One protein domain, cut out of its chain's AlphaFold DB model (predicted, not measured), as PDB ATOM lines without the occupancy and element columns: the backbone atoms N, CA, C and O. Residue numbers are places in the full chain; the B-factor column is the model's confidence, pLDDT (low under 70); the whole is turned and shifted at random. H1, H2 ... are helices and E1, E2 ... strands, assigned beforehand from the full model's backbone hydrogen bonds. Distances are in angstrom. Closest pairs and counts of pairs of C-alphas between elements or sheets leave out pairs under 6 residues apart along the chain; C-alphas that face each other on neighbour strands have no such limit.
ATOM      1  N   VAL A  76      83.228 114.364 134.195       80.56
ATOM      2  CA  VAL A  76      82.803 112.983 133.925       80.56
ATOM      3  C   VAL A  76      82.774 112.686 132.428       80.56
ATOM      4  O   VAL A  76      83.287 111.657 132.011       80.56
ATOM      5  N   VAL A  77      82.248 113.597 131.609       84.44
ATOM      6  CA  VAL A  77      82.187 113.397 130.156       84.44
ATOM      7  C   VAL A  77      83.591 113.393 129.556       84.44
ATOM      8  O   VAL A  77      83.894 112.543 128.727       84.44
ATOM      9  N   HIS A  78      84.489 114.270 130.015       81.00
ATOM     10  CA  HIS A  78      85.890 114.212 129.586       81.00
ATOM     11  C   HIS A  78      86.562 112.887 129.940       81.00
ATOM     12  O   HIS A  78      87.309 112.355 129.121       81.00
ATOM     13  N   ARG A  79      86.254 112.331 131.114       83.19
ATOM     14  CA  ARG A  79      86.762 111.028 131.537       83.19
ATOM     15  C   ARG A  79      86.253 109.896 130.646       83.19
ATOM     16  O   ARG A  79      87.054 109.080 130.205       83.19
ATOM     17  N   GLU A  80      84.953 109.854 130.356       85.81
ATOM     18  CA  GLU A  80      84.383 108.815 129.483       85.81
ATOM     19  C   GLU A  80      84.933 108.910 128.053       85.81
ATOM     20  O   GLU A  80      85.259 107.888 127.454       85.81
ATOM     21  N   LEU A  81      85.148 110.125 127.533       85.69
ATOM     22  CA  LEU A  81      85.812 110.320 126.239       85.69
ATOM     23  C   LEU A  81      87.243 109.762 126.238       85.69
ATOM     24  O   LEU A  81      87.648 109.132 125.268       85.69
ATOM     25  N   LYS A  82      88.002 109.943 127.326       83.62
ATOM     26  CA  LYS A  82      89.349 109.358 127.453       83.62
ATOM     27  C   LYS A  82      89.327 107.842 127.598       83.62
ATOM     28  O   LYS A  82      90.204 107.175 127.060       83.62
ATOM     29  N   LYS A  83      88.320 107.304 128.288       83.69
ATOM     30  CA  LYS A  83      88.097 105.861 128.399       83.69
ATOM     31  C   LYS A  83      87.813 105.237 127.032       83.69
ATOM     32  O   LYS A  83      88.387 104.205 126.716       83.69
ATOM     33  N   ALA A  84      86.991 105.892 126.211       85.19
ATOM     34  CA  ALA A  84      86.712 105.464 124.840       85.19
ATOM     35  C   ALA A  84      87.942 105.552 123.915       85.19
ATOM     36  O   ALA A  84      88.018 104.829 122.932       85.19
ATOM     37  N   GLN A  85      88.907 106.419 124.234       84.44
ATOM     38  CA  GLN A  85      90.188 106.533 123.528       84.44
ATOM     39  C   GLN A  85      91.256 105.544 124.039       84.44
ATOM     40  O   GLN A  85      92.418 105.683 123.666       84.44
ATOM     41  N   GLU A  86      90.896 104.606 124.927       83.62
ATOM     42  CA  GLU A  86      91.798 103.601 125.524       83.62
ATOM     43  C   GLU A  86      93.072 104.195 126.150       83.62
ATOM     44  O   GLU A  86      94.148 103.599 126.192       83.62
ATOM     45  N   VAL A  87      92.957 105.416 126.666       78.12
ATOM     46  CA  VAL A  87      94.084 106.152 127.231       78.12
ATOM     47  C   VAL A  87      94.459 105.571 128.598       78.12
ATOM     48  O   VAL A  87      93.638 105.552 129.506       78.12
ATOM     49  N   GLN A  88      95.716 105.163 128.785       71.69
ATOM     50  CA  GLN A  88      96.277 104.805 130.101       71.69
ATOM     51  C   GLN A  88      96.230 106.003 131.076       71.69
ATOM     52  O   GLN A  88      96.345 107.156 130.647       71.69
ATOM     53  N   LEU A  89      96.102 105.746 132.387       71.69
ATOM     54  CA  LEU A  89      96.051 106.776 133.448       71.69
ATOM     55  C   LEU A  89      94.927 107.807 133.228       71.69
ATOM     56  O   LEU A  89      95.138 109.028 133.259       71.69
ATOM     57  N   ILE A  90      93.714 107.305 132.965       79.25
ATOM     58  CA  ILE A  90      92.542 108.096 132.561       79.25
ATOM     59  C   ILE A  90      92.301 109.265 133.519       79.25
ATOM     60  O   ILE A  90      92.048 110.384 133.062       79.25
ATOM     61  N   TYR A  91      92.378 109.047 134.835       74.69
ATOM     62  CA  TYR A  91      92.056 110.083 135.819       74.69
ATOM     63  C   TYR A  91      93.085 111.215 135.809       74.69
ATOM     64  O   TYR A  91      92.700 112.383 135.703       74.69
ATOM     65  N   ILE A  92      94.376 110.871 135.831       79.19
ATOM     66  CA  ILE A  92      95.484 111.837 135.813       79.19
ATOM     67  C   ILE A  92      95.447 112.648 134.522       79.19
ATOM     68  O   ILE A  92      95.470 113.880 134.549       79.19
ATOM     69  N   LYS A  93      95.310 111.973 133.376       81.25
ATOM     70  CA  LYS A  93      95.325 112.656 132.083       81.25
ATOM     71  C   LYS A  93      94.062 113.482 131.863       81.25
ATOM     72  O   LYS A  93      94.127 114.520 131.213       81.25
ATOM     73  N   THR A  94      92.903 113.053 132.366       81.94
ATOM     74  CA  THR A  94      91.681 113.879 132.322       81.94
ATOM     75  C   THR A  94      91.865 115.129 133.172       81.94
ATOM     76  O   THR A  94      91.591 116.228 132.698       81.94
ATOM     77  N   PHE A  95      92.384 114.976 134.393       80.12
ATOM     78  CA  PHE A  95      92.669 116.092 135.285       80.12
ATOM     79  C   PHE A  95      93.634 117.094 134.655       80.12
ATOM     80  O   PHE A  95      93.285 118.273 134.574       80.12
ATOM     81  N   HIS A  96      94.769 116.629 134.138       80.62
ATOM     82  CA  HIS A  96      95.775 117.473 133.500       80.62
ATOM     83  C   HIS A  96      95.183 118.298 132.346       80.62
ATOM     84  O   HIS A  96      95.255 119.524 132.367       80.62
ATOM     85  N   ASP A  97      94.488 117.663 131.399       80.81
ATOM     86  CA  ASP A  97      93.862 118.361 130.265       80.81
ATOM     87  C   ASP A  97      92.776 119.359 130.683       80.81
ATOM     88  O   ASP A  97      92.490 120.312 129.960       80.81
ATOM     89  N   THR A  98      92.097 119.114 131.807       81.69
ATOM     90  CA  THR A  98      91.044 120.015 132.299       81.69
ATOM     91  C   THR A  98      91.574 121.189 133.118       81.69
ATOM     92  O   THR A  98      90.831 122.154 133.310       81.69
ATOM     93  N   HIS A  99      92.829 121.129 133.574       83.38
ATOM     94  CA  HIS A  99      93.462 122.125 134.450       83.38
ATOM     95  C   HIS A  99      94.762 122.698 133.865       83.38
ATOM     96  O   HIS A  99      95.549 123.331 134.571       83.38
ATOM     97  N   THR A 100      94.974 122.528 132.564       82.50
ATOM     98  CA  THR A 100      96.049 123.171 131.811       82.50
ATOM     99  C   THR A 100      95.499 123.762 130.517       82.50
ATOM    100  O   THR A 100      94.412 123.400 130.060       82.50
ATOM    101  N   HIS A 101      96.227 124.710 129.939       80.50
ATOM    102  CA  HIS A 101      95.939 125.272 128.627       80.50
ATOM    103  C   HIS A 101      97.234 125.396 127.831       80.50
ATOM    104  O   HIS A 101      98.313 125.522 128.404       80.50
ATOM    105  N   LYS A 102      97.112 125.330 126.506       81.25
ATOM    106  CA  LYS A 102      98.234 125.522 125.592       81.25
ATOM    107  C   LYS A 102      98.435 127.010 125.344       81.25
ATOM    108  O   LYS A 102      97.484 127.698 124.959       81.25
ATOM    109  N   VAL A 103      99.652 127.480 125.557       78.00
ATOM    110  CA  VAL A 103     100.102 128.824 125.215       78.00
ATOM    111  C   VAL A 103     100.959 128.706 123.963       78.00
ATOM    112  O   VAL A 103     101.910 127.931 123.924       78.00
ATOM    113  N   LYS A 104     100.580 129.441 122.915       72.88
ATOM    114  CA  LYS A 104     101.368 129.500 121.684       72.88
ATOM    115  C   LYS A 104     102.586 130.379 121.928       72.88
ATOM    116  O   LYS A 104     102.421 131.584 122.122       72.88
ATOM    117  N   ASN A 105     103.769 129.782 121.884       63.94
ATOM    118  CA  ASN A 105     105.029 130.513 121.841       63.94
ATOM    119  C   ASN A 105     105.442 130.767 120.380       63.94
ATOM    120  O   ASN A 105     104.865 130.186 119.460       63.94
ATOM    121  N   SER A 106     106.398 131.675 120.157       57.75
ATOM    122  CA  SER A 106     106.879 132.039 118.812       57.75
ATOM    123  C   SER A 106     107.551 130.887 118.064       57.75
ATOM    124  O   SER A 106     107.626 130.938 116.842       57.75
ATOM    125  N   ASP A 107     108.008 129.866 118.791       61.09
ATOM    126  CA  ASP A 107     108.933 128.841 118.301       61.09
ATOM    127  C   ASP A 107     108.238 127.484 118.066       61.09
ATOM    128  O   ASP A 107     108.813 126.435 118.332       61.09
ATOM    129  N   ASP A 108     106.982 127.503 117.602       58.25
ATOM    130  CA  ASP A 108     106.163 126.345 117.179       58.25
ATOM    131  C   ASP A 108     105.913 125.213 118.211       58.25
ATOM    132  O   ASP A 108     105.119 124.305 117.951       58.25
ATOM    133  N   GLU A 109     106.482 125.284 119.414       61.91
ATOM    134  CA  GLU A 109     106.203 124.372 120.531       61.91
ATOM    135  C   GLU A 109     105.092 124.952 121.436       61.91
ATOM    136  O   GLU A 109     105.252 125.996 122.076       61.91
ATOM    137  N   ASP A 110     103.939 124.273 121.494       66.19
ATOM    138  CA  ASP A 110     102.836 124.621 122.402       66.19
ATOM    139  C   ASP A 110     103.259 124.371 123.866       66.19
ATOM    140  O   ASP A 110     103.273 123.227 124.333       66.19
ATOM    141  N   GLU A 111     103.519 125.428 124.638       73.31
ATOM    142  CA  GLU A 111     103.822 125.300 126.065       73.31
ATOM    143  C   GLU A 111     102.536 125.066 126.870       73.31
ATOM    144  O   GLU A 111     101.545 125.791 126.745       73.31
ATOM    145  N   VAL A 112     102.527 124.034 127.716       77.69
ATOM    146  CA  VAL A 112     101.367 123.700 128.549       77.69
ATOM    147  C   VAL A 112     101.475 124.405 129.899       77.69
ATOM    148  O   VAL A 112     102.310 124.054 130.731       77.69
ATOM    149  N   GLN A 113     100.584 125.366 130.146       82.06
ATOM    150  CA  GLN A 113     100.546 126.134 131.389       82.06
ATOM    151  C   GLN A 113      99.358 125.751 132.275       82.06
ATOM    152  O   GLN A 113      98.217 125.593 131.823       82.06
ATOM    153  N   TRP A 114      99.621 125.639 133.577       81.75
ATOM    154  CA  TRP A 114      98.593 125.420 134.591       81.75
ATOM    155  C   TRP A 114      97.675 126.632 134.719       81.75
ATOM    156  O   TRP A 114      98.088 127.783 134.628       81.75
ATOM    157  N   ILE A 115      96.406 126.358 134.991       81.94
ATOM    158  CA  ILE A 115      95.354 127.382 135.077       81.94
ATOM    159  C   ILE A 115      95.441 128.257 136.339       81.94
ATOM    160  O   ILE A 115      94.774 129.284 136.439       81.94
ATOM    161  N   SER A 116      96.207 127.813 137.337       79.19
ATOM    162  CA  SER A 116      96.453 128.513 138.594       79.19
ATOM    163  C   SER A 116      97.801 128.075 139.160       79.19
ATOM    164  O   SER A 116      98.174 126.901 139.074       79.19
ATOM    165  N   LYS A 117      98.493 129.014 139.812       75.69
ATOM    166  CA  LYS A 117      99.726 128.756 140.556       75.69
ATOM    167  C   LYS A 117      99.504 127.742 141.686       75.69
ATOM    168  O   LYS A 117     100.367 126.902 141.909       75.69
ATOM    169  N   GLU A 118      98.335 127.731 142.340       73.50
ATOM    170  CA  GLU A 118      98.002 126.679 143.316       73.50
ATOM    171  C   GLU A 118      97.887 125.288 142.688       73.50
ATOM    172  O   GLU A 118      98.249 124.308 143.339       73.50
ATOM    173  N   ALA A 119      97.361 125.183 141.462       72.19
ATOM    174  CA  ALA A 119      97.258 123.903 140.761       72.19
ATOM    175  C   ALA A 119      98.653 123.395 140.369       72.19
ATOM    176  O   ALA A 119      98.967 122.228 140.590       72.19
ATOM    177  N   GLN A 120      99.515 124.298 139.890       77.06
ATOM    178  CA  GLN A 120     100.915 124.006 139.587       77.06
ATOM    179  C   GLN A 120     101.700 123.560 140.826       77.06
ATOM    180  O   GLN A 120     102.428 122.579 140.761       77.06
ATOM    181  N   ILE A 121     101.541 124.235 141.967       75.56
ATOM    182  CA  ILE A 121     102.241 123.864 143.209       75.56
ATOM    183  C   ILE A 121     101.789 122.484 143.702       75.56
ATOM    184  O   ILE A 121     102.615 121.690 144.144       75.56
ATOM    185  N   ARG A 122     100.490 122.175 143.610       69.88
ATOM    186  CA  ARG A 122      99.944 120.892 144.080       69.88
ATOM    187  C   ARG A 122     100.246 119.709 143.168       69.88
ATOM    188  O   ARG A 122     100.331 118.589 143.659       69.88
ATOM    189  N   HIS A 123     100.345 119.934 141.861       67.88
ATOM    190  CA  HIS A 123     100.325 118.850 140.872       67.88
ATOM    191  C   HIS A 123     101.423 118.948 139.803       67.88
ATOM    192  O   HIS A 123     101.467 118.116 138.902       67.88
ATOM    193  N   GLY A 124     102.290 119.962 139.867       61.31
ATOM    194  CA  GLY A 124     103.351 120.215 138.889       61.31
ATOM    195  C   GLY A 124     104.663 119.467 139.145       61.31
ATOM    196  O   GLY A 124     105.514 119.458 138.262       61.31
ATOM    197  N   SER A 125     104.836 118.827 140.307       59.00
ATOM    198  CA  SER A 125     105.902 117.831 140.507       59.00
ATOM    199  C   SER A 125     105.360 116.434 140.187       59.00
ATOM    200  O   SER A 125     104.160 116.214 140.341       59.00
ATOM    201  N   GLN A 126     106.221 115.553 139.657       52.97
ATOM    202  CA  GLN A 126     105.912 114.227 139.092       52.97
ATOM    203  C   GLN A 126     104.642 113.583 139.691       52.97
ATOM    204  O   GLN A 126     104.578 113.444 140.914       52.97
ATOM    205  N   PRO A 127     103.640 113.189 138.872       52.97
ATOM    206  CA  PRO A 127     102.354 112.734 139.389       52.97
ATOM    207  C   PRO A 127     102.556 111.548 140.337       52.97
ATOM    208  O   PRO A 127     103.131 110.542 139.910       52.97
ATOM    209  N   PRO A 128     102.093 111.626 141.596       57.16
ATOM    210  CA  PRO A 128     102.048 110.457 142.460       57.16
ATOM    211  C   PRO A 128     101.236 109.347 141.784       57.16
ATOM    212  O   PRO A 128     100.282 109.623 141.049       57.16
TER     213      PRO A 128
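AT A GLANCE: This is residues 76 to 128 of the 229 residues of an uncharacterized protein of Papaver somniferum (UniProt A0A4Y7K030). Two short helices, H1 and H2, pack steeply at one end of a loose chain, and the strand hairpin E1 and E2 makes the other, with H3 off the end of E2. The 53 printed residues hold H1, H2, E1, E2 and H3 in that order, a mixed class with an antiparallel sheet. The radius of gyration of the C-alphas is 12.6 A; the spans are 34 by 26 by 18 A.

IN THESE COORDINATES: H1, residues 76 to 84, begins at C-alpha (82.803, 112.983, 133.925) and is 12.4 A long. H2 is residues 90 to 98, 12.0 A; E1 100 to 104, 13.1 A; E2 110 to 114, 12.9 A. H3, residues 117 to 123, 9.9 A, ends at C-alpha (100.325, 118.850, 140.872).

HOW THE PARTS SIT: H1 and H2 touch at a steep tilt of 56 degrees, opposite ways; their closest C-alphas, Arg 79 and Thr 94, are 5.7 A apart. H2 and E2 are near each other. In the hairpin E1 and E2, N 103 and O 111 are within hydrogen-bond range at 2.8 A. The closest C-alphas of E2 and H3, Trp 114 and Gln 120, are 5.7 A apart. H2 and H3 are apart. In H1, H2 and H3 every O i to N i+4 pair is within hydrogen-bond range.

THE WHOLE: The C-alphas farthest apart, Val 76 and Asp 107, are 34.3 A apart. The printed part has no cut, and its four links are tight. Model pLDDT is under 70 at residues 105 to 110 and 122 to 128.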